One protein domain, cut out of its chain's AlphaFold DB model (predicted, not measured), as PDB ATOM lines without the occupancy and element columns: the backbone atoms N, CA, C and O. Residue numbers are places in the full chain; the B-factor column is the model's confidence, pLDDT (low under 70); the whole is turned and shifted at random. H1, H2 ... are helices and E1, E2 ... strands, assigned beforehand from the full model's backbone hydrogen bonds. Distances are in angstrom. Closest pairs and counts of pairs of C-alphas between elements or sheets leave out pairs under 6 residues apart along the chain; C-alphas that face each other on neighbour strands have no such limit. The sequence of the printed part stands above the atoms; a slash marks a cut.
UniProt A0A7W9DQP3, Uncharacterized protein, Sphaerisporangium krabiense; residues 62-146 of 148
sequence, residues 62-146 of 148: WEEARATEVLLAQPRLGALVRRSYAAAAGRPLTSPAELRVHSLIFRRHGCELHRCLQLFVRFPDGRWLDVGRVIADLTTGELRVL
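This is residues 62 to 146 of the 148 residues of an uncharacterized protein of Sphaerisporangium krabiense (UniProt A0A7W9DQP3). A strongly twisted sheet of four strands curls round one helix, H1, while a second helix, H2, turns off from the end of H1 and only grazes the sheet. The printed part has 85 residues, with two named helices followed by four named strands, and its class is mixed, helices and strands. The sheet's order is E1 E2 E3 E4, all antiparallel. The whole is compact, with a radius of gyration of the C-alphas of 12.3 A, and elongated, spanning 40 by 23 by 20 A.

Find C-alpha 62 at (-0.066, -22.286, 17.602); from there H1 runs 16.6 A to residue 73. H2, residues 75 to 89, covers 20.8 A. Next come E1, residues 100 to 106, 18.9 A, and E2, residues 116 to 122, 19.2 A. The short strands are E3, residues 134 to 137, and E4, residues 142 to 145, which ends at C-alpha 145 at (13.619, -6.182, 22.176).

Look first at H1, on one face of the sheet in two layers, helix on sheet; its closest C-alphas to E3 are Ala 67 and Ala 136, 5.8 A. H1 and H2 touch only at the corner, about perpendicular at 73 degrees, closest at the C-alphas of Leu 72 and Gly 78, 4.0 A. In both helices every O i to N i+4 pair is within hydrogen-bond range. The strands form a meander, each the antiparallel neighbour of the one before, in three hairpins. Within hydrogen-bond range are N 104 and O 118 for E1 and E2, 3.1 A; N 117 and O 136 for E2 and E3, 2.8 A; and N 135 and O 144 for E3 and E4, 2.8 A. E1 and E4 are apart.

The C-alphas farthest apart are those of Gly 90 and Leu 113, 40.4 A. The printed part has no cut. The link E2 to E3 is long, with 11 residues, and holds residues 130 to 131, where pLDDT is under 70.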
ATOM      1  N   TRP A  62      -1.256 -21.456  17.418       95.06
ATOM      2  CA  TRP A  62      -0.066 -22.286  17.602       95.06
ATOM      3  C   TRP A  62       1.207 -21.434  17.562       95.06
ATOM      4  O   TRP A  62       2.095 -21.609  18.391       95.06
ATOM      5  N   GLU A  63       1.267 -20.463  16.651       96.56
ATOM      6  CA  GLU A  63       2.393 -19.532  16.570       96.56
ATOM      7  C   GLU A  63       2.475 -18.624  17.802       96.56
ATOM      8  O   GLU A  63       3.566 -18.390  18.316       96.56
ATOM      9  N   GLU A  64       1.335 -18.174  18.331       95.75
ATOM     10  CA  GLU A  64       1.275 -17.434  19.596       95.75
ATOM     11  C   GLU A  64       1.759 -18.282  20.780       95.75
ATOM     12  O   GLU A  64       2.540 -17.803  21.606       95.75
ATOM     13  N   ALA A  65       1.363 -19.556  20.846       95.50
ATOM     14  CA  ALA A  65       1.850 -20.481  21.866       95.50
ATOM     15  C   ALA A  65       3.370 -20.670  21.761       95.50
ATOM     16  O   ALA A  65       4.083 -20.521  22.755       95.50
ATOM     17  N   ARG A  66       3.891 -20.893  20.547       96.56
ATOM     18  CA  ARG A  66       5.330 -21.045  20.318       96.56
ATOM     19  C   ARG A  66       6.108 -19.773  20.654       96.56
ATOM     20  O   ARG A  66       7.160 -19.844  21.285       96.56
ATOM     21  N   ALA A  67       5.583 -18.604  20.298       96.06
ATOM     22  CA  ALA A  67       6.180 -17.328  20.675       96.06
ATOM     23  C   ALA A  67       6.197 -17.124  22.197       96.06
ATOM     24  O   ALA A  67       7.162 -16.591  22.743       96.06
ATOM     25  N   THR A  68       5.152 -17.581  22.891       95.94
ATOM     26  CA  THR A  68       5.070 -17.533  24.357       95.94
ATOM     27  C   THR A  68       6.145 -18.407  25.000       95.94
ATOM     28  O   THR A  68       6.768 -17.998  25.979       95.94
ATOM     29  N   GLU A  69       6.416 -19.585  24.438       96.25
ATOM     30  CA  GLU A  69       7.521 -20.439  24.884       96.25
ATOM     31  C   GLU A  69       8.878 -19.747  24.707       96.25
ATOM     32  O   GLU A  69       9.655 -19.691  25.660       96.25
ATOM     33  N   VAL A  70       9.134 -19.158  23.532       96.31
ATOM     34  CA  VAL A  70      10.366 -18.395  23.252       96.31
ATOM     35  C   VAL A  70      10.528 -17.227  24.235       96.31
ATOM     36  O   VAL A  70      11.600 -17.032  24.808       96.31
ATOM     37  N   LEU A  71       9.448 -16.489  24.506       95.19
ATOM     38  CA  LEU A  71       9.411 -15.414  25.501       95.19
ATOM     39  C   LEU A  71       9.782 -15.891  26.904       95.19
ATOM     40  O   LEU A  71      10.606 -15.271  27.580       95.19
ATOM     41  N   LEU A  72       9.177 -16.987  27.349       95.62
ATOM     42  CA  LEU A  72       9.389 -17.522  28.688       95.62
ATOM     43  C   LEU A  72      10.737 -18.224  28.862       95.62
ATOM     44  O   LEU A  72      11.183 -18.357  30.005       95.62
ATOM     45  N   ALA A  73      11.363 -18.665  27.769       95.75
ATOM     46  CA  ALA A  73      12.707 -19.229  27.761       95.75
ATOM     47  C   ALA A  73      13.797 -18.154  27.911       95.75
ATOM     48  O   ALA A  73      14.894 -18.456  28.379       95.75
ATOM     49  N   GLN A  74      13.509 -16.892  27.568       94.75
ATOM     50  CA  GLN A  74      14.463 -15.799  27.748       94.75
ATOM     51  C   GLN A  74      14.694 -15.545  29.257       94.75
ATOM     52  O   GLN A  74      13.733 -15.243  29.969       94.75
ATOM     53  N   PRO A  75      15.938 -15.593  29.776       93.88
ATOM     54  CA  PRO A  75      16.192 -15.541  31.220       93.88
ATOM     55  C   PRO A  75      15.650 -14.299  31.948       93.88
ATOM     56  O   PRO A  75      14.954 -14.406  32.955       93.88
ATOM     57  N   ARG A  76      15.965 -13.097  31.458       92.75
ATOM     58  CA  ARG A  76      15.579 -11.824  32.084       92.75
ATOM     59  C   ARG A  76      14.111 -11.497  31.833       92.75
ATOM     60  O   ARG A  76      13.393 -11.134  32.766       92.75
ATOM     61  N   LEU A  77      13.673 -11.624  30.584       92.00
ATOM     62  CA  LEU A  77      12.332 -11.231  30.172       92.00
ATOM     63  C   LEU A  77      11.289 -12.259  30.619       92.00
ATOM     64  O   LEU A  77      10.270 -11.877  31.184       92.00
ATOM     65  N   GLY A  78      11.579 -13.554  30.493       94.69
ATOM     66  CA  GLY A  78      10.739 -14.620  31.032       94.69
ATOM     67  C   GLY A  78      10.574 -14.508  32.548       94.69
ATOM     68  O   GLY A  78       9.462 -14.645  33.059       94.69
ATOM     69  N   ALA A  79      11.635 -14.159  33.286       95.31
ATOM     70  CA  ALA A  79      11.527 -13.889  34.719       95.31
ATOM     71  C   ALA A  79      10.650 -12.658  35.020       95.31
ATOM     72  O   ALA A  79       9.843 -12.700  35.949       95.31
ATOM     73  N   LEU A  80      10.762 -11.578  34.235       92.50
ATOM     74  CA  LEU A  80       9.890 -10.404  34.365       92.50
ATOM     75  C   LEU A  80       8.420 -10.759  34.116       92.50
ATOM     76  O   LEU A  80       7.564 -10.373  34.912       92.50
ATOM     77  N   VAL A  81       8.131 -11.520  33.060       94.94
ATOM     78  CA  VAL A  81       6.777 -11.983  32.724       94.94
ATOM     79  C   VAL A  81       6.208 -12.831  33.859       94.94
ATOM     80  O   VAL A  81       5.099 -12.566  34.312       94.94
ATOM     81  N   ARG A  82       6.968 -13.803  34.381       96.38
ATOM     82  CA  ARG A  82       6.525 -14.672  35.487       96.38
ATOM     83  C   ARG A  82       6.242 -13.889  36.768       96.38
ATOM     84  O   ARG A  82       5.225 -14.139  37.408       96.38
ATOM     85  N   ARG A  83       7.102 -12.928  37.129       96.06
ATOM     86  CA  ARG A  83       6.871 -12.049  38.291       96.06
ATOM     87  C   ARG A  83       5.641 -11.166  38.099       96.06
ATOM     88  O   ARG A  83       4.839 -11.036  39.015       96.06
ATOM     89  N   SER A  84       5.484 -10.592  36.908       94.12
ATOM     90  CA  SER A  84       4.351  -9.718  36.582       94.12
ATOM     91  C   SER A  84       3.035 -10.491  36.580       94.12
ATOM     92  O   SER A  84       2.057 -10.028  37.160       94.12
ATOM     93  N   TYR A  85       3.033 -11.705  36.021       96.38
ATOM     94  CA  TYR A  85       1.902 -12.621  36.114       96.38
ATOM     95  C   TYR A  85       1.583 -12.956  37.569       96.38
ATOM     96  O   TYR A  85       0.432 -12.843  37.963       96.38
ATOM     97  N   ALA A  86       2.580 -13.310  38.387       97.19
ATOM     98  CA  ALA A  86       2.342 -13.644  39.789       97.19
ATOM     99  C   ALA A  86       1.742 -12.477  40.581       97.19
ATOM    100  O   ALA A  86       0.808 -12.681  41.352       97.19
ATOM    101  N   ALA A  87       2.217 -11.253  40.338       96.12
ATOM    102  CA  ALA A  87       1.648 -10.049  40.933       96.12
ATOM    103  C   ALA A  87       0.200  -9.792  40.476       96.12
ATOM    104  O   ALA A  87      -0.621  -9.357  41.274       96.12
ATOM    105  N   ALA A  88      -0.118 -10.072  39.210       95.69
ATOM    106  CA  ALA A  88      -1.456  -9.890  38.646       95.69
ATOM    107  C   ALA A  88      -2.450 -11.002  39.029       95.69
ATOM    108  O   ALA A  88      -3.646 -10.756  39.144       95.69
ATOM    109  N   ALA A  89      -1.970 -12.237  39.178       96.38
ATOM    110  CA  ALA A  89      -2.786 -13.434  39.374       96.38
ATOM    111  C   ALA A  89      -2.868 -13.884  40.842       96.38
ATOM    112  O   ALA A  89      -3.680 -14.747  41.167       96.38
ATOM    113  N   GLY A  90      -1.983 -13.382  41.709       97.38
ATOM    114  CA  GLY A  90      -1.833 -13.852  43.091       97.38
ATOM    115  C   GLY A  90      -1.217 -15.253  43.220       97.38
ATOM    116  O   GLY A  90      -1.206 -15.820  44.308       97.38
ATOM    117  N   ARG A  91      -0.714 -15.838  42.123       97.81
ATOM    118  CA  ARG A  91      -0.132 -17.191  42.079       97.81
ATOM    119  C   ARG A  91       0.932 -17.316  40.983       97.81
ATOM    120  O   ARG A  91       0.860 -16.587  39.994       97.81
ATOM    121  N   PRO A  92       1.899 -18.244  41.097       97.75
ATOM    122  CA  PRO A  92       2.897 -18.446  40.052       97.75
ATOM    123  C   PRO A  92       2.271 -18.892  38.721       97.75
ATOM    124  O   PRO A  92       1.241 -19.570  38.691       97.75
ATOM    125  N   LEU A  93       2.943 -18.531  37.623       97.06
ATOM    126  CA  LEU A  93       2.646 -19.032  36.281       97.06
ATOM    127  C   LEU A  93       3.106 -20.490  36.166       97.06
ATOM    128  O   LEU A  93       4.310 -20.755  36.227       97.06
ATOM    129  N   THR A  94       2.168 -21.414  35.978       95.12
ATOM    130  CA  THR A  94       2.441 -22.864  35.951       95.12
ATOM    131  C   THR A  94       2.620 -23.412  34.537       95.12
ATOM    132  O   THR A  94       3.326 -24.399  34.350       95.12
ATOM    133  N   SER A  95       2.026 -22.761  33.535       93.06
ATOM    134  CA  SER A  95       2.099 -23.158  32.126       93.06
ATOM    135  C   SER A  95       2.103 -21.931  31.206       93.06
ATOM    136  O   SER A  95       1.404 -20.960  31.504       93.06
ATOM    137  N   PRO A  96       2.833 -21.957  30.069       92.31
ATOM    138  CA  PRO A  96       2.768 -20.905  29.052       92.31
ATOM    139  C   PRO A  96       1.343 -20.599  28.574       92.31
ATOM    140  O   PRO A  96       1.026 -19.444  28.317       92.31
ATOM    141  N   ALA A  97       0.468 -21.608  28.518       90.12
ATOM    142  CA  ALA A  97      -0.905 -21.467  28.029       90.12
ATOM    143  C   ALA A  97      -1.806 -20.592  28.925       90.12
ATOM    144  O   ALA A  97      -2.875 -20.171  28.490       90.12
ATOM    145  N   GLU A  98      -1.402 -20.311  30.171       93.38
ATOM    146  CA  GLU A  98      -2.144 -19.391  31.041       93.38
ATOM    147  C   GLU A  98      -1.908 -17.914  30.681       93.38
ATOM    148  O   GLU A  98      -2.686 -17.044  31.085       93.38
ATOM    149  N   LEU A  99      -0.848 -17.609  29.921       93.44
ATOM    150  CA  LEU A  99      -0.613 -16.263  29.413       93.44
ATOM    151  C   LEU A  99      -1.515 -15.993  28.215       93.44
ATOM    152  O   LEU A  99      -1.501 -16.707  27.216       93.44
ATOM    153  N   ARG A 100      -2.264 -14.893  28.291       92.94
ATOM    154  CA  ARG A 100      -3.019 -14.387  27.149       92.94
ATOM    155  C   ARG A 100      -2.073 -13.573  26.282       92.94
ATOM    156  O   ARG A 100      -1.706 -12.458  26.647       92.94
ATOM    157  N   VAL A 101      -1.680 -14.141  25.149       93.06
ATOM    158  CA  VAL A 101      -0.843 -13.475  24.153       93.06
ATOM    159  C   VAL A 101      -1.679 -13.188  22.918       93.06
ATOM    160  O   VAL A 101      -2.430 -14.041  22.462       93.06
ATOM    161  N   HIS A 102      -1.557 -11.967  22.415       91.75
ATOM    162  CA  HIS A 102      -1.967 -11.595  21.073       91.75
ATOM    163  C   HIS A 102      -0.725 -11.183  20.285       91.75
ATOM    164  O   HIS A 102       0.250 -10.703  20.872       91.75
ATOM    165  N   SER A 103      -0.742 -11.358  18.968       93.81
ATOM    166  CA  SER A 103       0.405 -11.019  18.136       93.81
ATOM    167  C   SER A 103       0.046 -10.396  16.794       93.81
ATOM    168  O   SER A 103      -1.023 -10.626  16.233       93.81
ATOM    169  N   LEU A 104       0.995  -9.619  16.268       93.94
ATOM    170  CA  LEU A 104       0.961  -9.054  14.922       93.94
ATOM    171  C   LEU A 104       2.198  -9.491  14.136       93.94
ATOM    172  O   LEU A 104       3.256  -9.757  14.708       93.94
ATOM    173  N   ILE A 105       2.087  -9.534  12.810       94.31
ATOM    174  CA  ILE A 105       3.224  -9.843  11.935       94.31
ATOM    175  C   ILE A 105       4.195  -8.662  11.939       94.31
ATOM    176  O   ILE A 105       3.829  -7.552  11.551       94.31
ATOM    177  N   PHE A 106       5.454  -8.917  12.288       93.56
ATOM    178  CA  PHE A 106       6.520  -7.925  12.201       93.56
ATOM    179  C   PHE A 106       7.350  -8.138  10.929       93.56
ATOM    180  O   PHE A 106       7.658  -9.271  10.562       93.56
ATOM    181  N   ARG A 107       7.685  -7.055  10.214       91.62
ATOM    182  CA  ARG A 107       8.316  -7.137   8.876       91.62
ATOM    183  C   ARG A 107       9.647  -6.412   8.736       91.62
ATOM    184  O   ARG A 107      10.236  -6.509   7.674       91.62
ATOM    185  N   ARG A 108      10.088  -5.672   9.754       90.25
ATOM    186  CA  ARG A 108      11.313  -4.858   9.700       90.25
ATOM    187  C   ARG A 108      12.465  -5.581  10.398       90.25
ATOM    188  O   ARG A 108      12.233  -6.549  11.115       90.25
ATOM    189  N   HIS A 109      13.681  -5.057  10.260       88.19
ATOM    190  CA  HIS A 109      14.864  -5.495  11.015       88.19
ATOM    191  C   HIS A 109      15.202  -6.990  10.832       88.19
ATOM    192  O   HIS A 109      15.469  -7.685  11.811       88.19
ATOM    193  N   GLY A 110      15.177  -7.495   9.593       86.56
ATOM    194  CA  GLY A 110      15.500  -8.894   9.272       86.56
ATOM    195  C   GLY A 110      14.290  -9.837   9.270       86.56
ATOM    196  O   GLY A 110      14.429 -11.031   9.016       86.56
ATOM    197  N   CYS A 111      13.087  -9.317   9.520       92.94
ATOM    198  CA  CYS A 111      11.826 -10.068   9.511       92.94
ATOM    199  C   CYS A 111      11.087 -10.032   8.156       92.94
ATOM    200  O   CYS A 111       9.903 -10.377   8.036       92.94
ATOM    201  N   GLU A 112      11.766  -9.583   7.106       91.00
ATOM    202  CA  GLU A 112      11.286  -9.603   5.730       91.00
ATOM    203  C   GLU A 112      11.179 -11.050   5.222       91.00
ATOM    204  O   GLU A 112      10.172 -11.394   4.594       91.00
ATOM    205  N   LEU A 113      12.166 -11.887   5.578       91.19
ATOM    206  CA  LEU A 113      12.267 -13.308   5.219       91.19
ATOM    207  C   LEU A 113      11.885 -14.264   6.362       91.19
ATOM    208  O   LEU A 113      11.566 -15.422   6.106       91.19
ATOM    209  N   HIS A 114      11.906 -13.800   7.614       94.88
ATOM    210  CA  HIS A 114      11.589 -14.619   8.787       94.88
ATOM    211  C   HIS A 114      10.125 -14.471   9.221       94.88
ATOM    212  O   HIS A 114       9.471 -13.447   8.986       94.88
ATOM    213  N   ARG A 115       9.602 -15.490   9.914       96.06
ATOM    214  CA  ARG A 115       8.272 -15.445  10.540       96.06
ATOM    215  C   ARG A 115       8.379 -14.796  11.922       96.06
ATOM    216  O   ARG A 115       8.405 -15.476  12.942       96.06
ATOM    217  N   CYS A 116       8.453 -13.466  11.948       96.12
ATOM    218  CA  CYS A 116       8.512 -12.705  13.195       96.12
ATOM    219  C   CYS A 116       7.140 -12.223  13.670       96.12
ATOM    220  O   CYS A 116       6.350 -11.688  12.884       96.12
ATOM    221  N   LEU A 117       6.914 -12.321  14.978       96.12
ATOM    222  CA  LEU A 117       5.716 -11.864  15.665       96.12
ATOM    223  C   LEU A 117       6.051 -10.784  16.695       96.12
ATOM    224  O   LEU A 117       6.899 -10.985  17.559       96.12
ATOM    225  N   GLN A 118       5.352  -9.657  16.627       95.25
ATOM    226  CA  GLN A 118       5.315  -8.668  17.701       95.25
ATOM    227  C   GLN A 118       4.310  -9.133  18.753       95.25
ATOM    228  O   GLN A 118       3.166  -9.432  18.408       95.25
ATOM    229  N   LEU A 119       4.736  -9.222  20.011       94.56
ATOM    230  CA  LEU A 119       3.937  -9.820  21.079       94.56
ATOM    231  C   LEU A 119       3.238  -8.765  21.932       94.56
ATOM    232  O   LEU A 119       3.824  -7.756  22.304       94.56
ATOM    233  N   PHE A 120       2.002  -9.052  22.320       92.19
ATOM    234  CA  PHE A 120       1.219  -8.277  23.273       92.19
ATOM    235  C   PHE A 120       0.723  -9.236  24.352       92.19
ATOM    236  O   PHE A 120      -0.087 -10.123  24.085       92.19
ATOM    237  N   VAL A 121       1.233  -9.092  25.574       92.62
ATOM    238  CA  VAL A 121       0.907  -9.992  26.691       92.62
ATOM    239  C   VAL A 121      -0.077  -9.299  27.619       92.62
ATOM    240  O   VAL A 121       0.224  -8.226  28.143       92.62
ATOM    241  N   ARG A 122      -1.229  -9.926  27.852       91.94
ATOM    242  CA  ARG A 122      -2.249  -9.455  28.790       91.94
ATOM    243  C   ARG A 122      -2.254 -10.317  30.045       91.94
ATOM    244  O   ARG A 122      -2.364 -11.541  29.970       91.94
ATOM    245  N   PHE A 123      -2.179  -9.675  31.201       92.69
ATOM    246  CA  PHE A 123      -2.255 -10.342  32.494       92.69
ATOM    247  C   PHE A 123      -3.706 -10.490  32.984       92.69
ATOM    248  O   PHE A 123      -4.604  -9.814  32.469       92.69
ATOM    249  N   PRO A 124      -3.969 -11.382  33.963       93.50
ATOM    250  CA  PRO A 124      -5.323 -11.626  34.471       93.50
ATOM    251  C   PRO A 124      -6.032 -10.391  35.036       93.50
ATOM    252  O   PRO A 124      -7.243 -10.269  34.878       93.50
ATOM    253  N   ASP A 125      -5.283  -9.454  35.617       93.06
ATOM    254  CA  ASP A 125      -5.788  -8.169  36.126       93.06
ATOM    255  C   ASP A 125      -6.123  -7.148  35.018       93.06
ATOM    256  O   ASP A 125      -6.509  -6.015  35.294       93.06
ATOM    257  N   GLY A 126      -5.977  -7.536  33.748       90.12
ATOM    258  CA  GLY A 126      -6.292  -6.716  32.587       90.12
ATOM    259  C   GLY A 126      -5.151  -5.822  32.113       90.12
ATOM    260  O   GLY A 126      -5.269  -5.282  31.009       90.12
ATOM    261  N   ARG A 127      -4.049  -5.705  32.869       90.38
ATOM    262  CA  ARG A 127      -2.872  -4.945  32.438       90.38
ATOM    263  C   ARG A 127      -2.201  -5.615  31.250       90.38
ATOM    264  O   ARG A 127      -2.160  -6.842  31.135       90.38
ATOM    265  N   TRP A 128      -1.617  -4.790  30.395       86.88
ATOM    266  CA  TRP A 128      -0.711  -5.243  29.353       86.88
ATOM    267  C   TRP A 128       0.720  -5.097  29.845       86.88
ATOM    268  O   TRP A 128       1.069  -4.101  30.479       86.88
ATOM    269  N   LEU A 129       1.554  -6.087  29.553       81.12
ATOM    270  CA  LEU A 129       2.989  -5.869  29.618       81.12
ATOM    271  C   LEU A 129       3.352  -4.924  28.466       81.12
ATOM    272  O   LEU A 129       2.855  -5.108  27.353       81.12
ATOM    273  N   ASP A 130       4.210  -3.933  28.715       68.88
ATOM    274  CA  ASP A 130       4.721  -3.017  27.683       68.88
ATOM    275  C   ASP A 130       5.728  -3.740  26.761       68.88
ATOM    276  O   ASP A 130       6.913  -3.428  26.683       68.88
ATOM    277  N   VAL A 131       5.261  -4.810  26.117       65.50
ATOM    278  CA  VAL A 131       6.008  -5.668  25.190       65.50
ATOM    279  C   VAL A 131       5.659  -5.395  23.744       65.50
ATOM    280  O   VAL A 131       6.088  -6.148  22.882       65.50
ATOM    281  N   GLY A 132       5.026  -4.260  23.432       70.25
ATOM    282  CA  GLY A 132       4.959  -3.789  22.045       70.25
ATOM    283  C   GLY A 132       6.349  -3.690  21.392       70.25
ATOM    284  O   GLY A 132       6.468  -3.575  20.182       70.25
ATOM    285  N   ARG A 133       7.426  -3.778  22.174       85.25
ATOM    286  CA  ARG A 133       8.811  -3.806  21.702       85.25
ATOM    287  C   ARG A 133       9.397  -5.210  21.539       85.25
ATOM    288  O   ARG A 133      10.542  -5.329  21.125       85.25
ATOM    289  N   VAL A 134       8.676  -6.265  21.902       93.44
ATOM    290  CA  VAL A 134       9.177  -7.641  21.905       93.44
ATOM    291  C   VAL A 134       8.787  -8.338  20.618       93.44
ATOM    292  O   VAL A 134       7.608  -8.546  20.334       93.44
ATOM    293  N   ILE A 135       9.806  -8.730  19.865       95.44
ATOM    294  CA  ILE A 135       9.683  -9.452  18.610       95.44
ATOM    295  C   ILE A 135      10.208 -10.870  18.823       95.44
ATOM    296  O   ILE A 135      11.389 -11.055  19.115       95.44
ATOM    297  N   ALA A 136       9.343 -11.866  18.669       95.81
ATOM    298  CA  ALA A 136       9.738 -13.268  18.600       95.81
ATOM    299  C   ALA A 136       9.977 -13.655  17.139       95.81
ATOM    300  O   ALA A 136       9.103 -13.474  16.296       95.81
ATOM    301  N   ASP A 137      11.150 -14.193  16.841       96.44
ATOM    302  CA  ASP A 137      11.476 -14.793  15.555       96.44
ATOM    303  C   ASP A 137      11.189 -16.295  15.632       96.44
ATOM    304  O   ASP A 137      11.918 -17.041  16.282       96.44
ATOM    305  N   LEU A 138      10.107 -16.752  15.000       96.75
ATOM    306  CA  LEU A 138       9.741 -18.170  15.029       96.75
ATOM    307  C   LEU A 138      10.599 -19.025  14.095       96.75
ATOM    308  O   LEU A 138      10.600 -20.247  14.229       96.75
ATOM    309  N   THR A 139      11.322 -18.401  13.162       95.50
ATOM    310  CA  THR A 139      12.237 -19.097  12.257       95.50
ATOM    311  C   THR A 139      13.510 -19.502  12.996       95.50
ATOM    312  O   THR A 139      13.958 -20.636  12.846       95.50
ATOM    313  N   THR A 140      14.069 -18.615  13.823       95.69
ATOM    314  CA  THR A 140      15.292 -18.900  14.601       95.69
ATOM    315  C   THR A 140      15.019 -19.327  16.044       95.69
ATOM    316  O   THR A 140      15.894 -19.898  16.690       95.69
ATOM    317  N   GLY A 141      13.815 -19.079  16.564       95.31
ATOM    318  CA  GLY A 141      13.484 -19.288  17.974       95.31
ATOM    319  C   GLY A 141      14.080 -18.223  18.898       95.31
ATOM    320  O   GLY A 141      14.240 -18.471  20.092       95.31
ATOM    321  N   GLU A 142      14.424 -17.052  18.364       94.06
ATOM    322  CA  GLU A 142      15.049 -15.966  19.114       94.06
ATOM    323  C   GLU A 142      14.059 -14.873  19.506       94.06
ATOM    324  O   GLU A 142      12.989 -14.703  18.918       94.06
ATOM    325  N   LEU A 143      14.457 -14.077  20.497       94.06
ATOM    326  CA  LEU A 143      13.691 -12.935  20.961       94.06
ATOM    327  C   LEU A 143      14.517 -11.660  20.877       94.06
ATOM    328  O   LEU A 143      15.640 -11.593  21.375       94.06
ATOM    329  N   ARG A 144      13.922 -10.624  20.292       91.88
ATOM    330  CA  ARG A 144      14.510  -9.295  20.154       91.88
ATOM    331  C   ARG A 144      13.645  -8.276  20.883       91.88
ATOM    332  O   ARG A 144      12.421  -8.330  20.810       91.88
ATOM    333  N   VAL A 145      14.286  -7.345  21.580       90.75
ATOM    334  CA  VAL A 145      13.619  -6.182  22.176       90.75
ATOM    335  C   VAL A 145      14.056  -4.957  21.390       90.75
ATOM    336  O   VAL A 145      15.252  -4.700  21.262       90.75
ATOM    337  N   LEU A 146      13.097  -4.236  20.821       86.31
ATOM    338  CA  LEU A 146      13.351  -3.019  20.068       86.31
ATOM    339  C   LEU A 146      13.554  -1.852  21.035       86.31
ATOM    340  O   LEU A 146      12.704  -1.561  21.878       86.31
TER     341      LEU A 146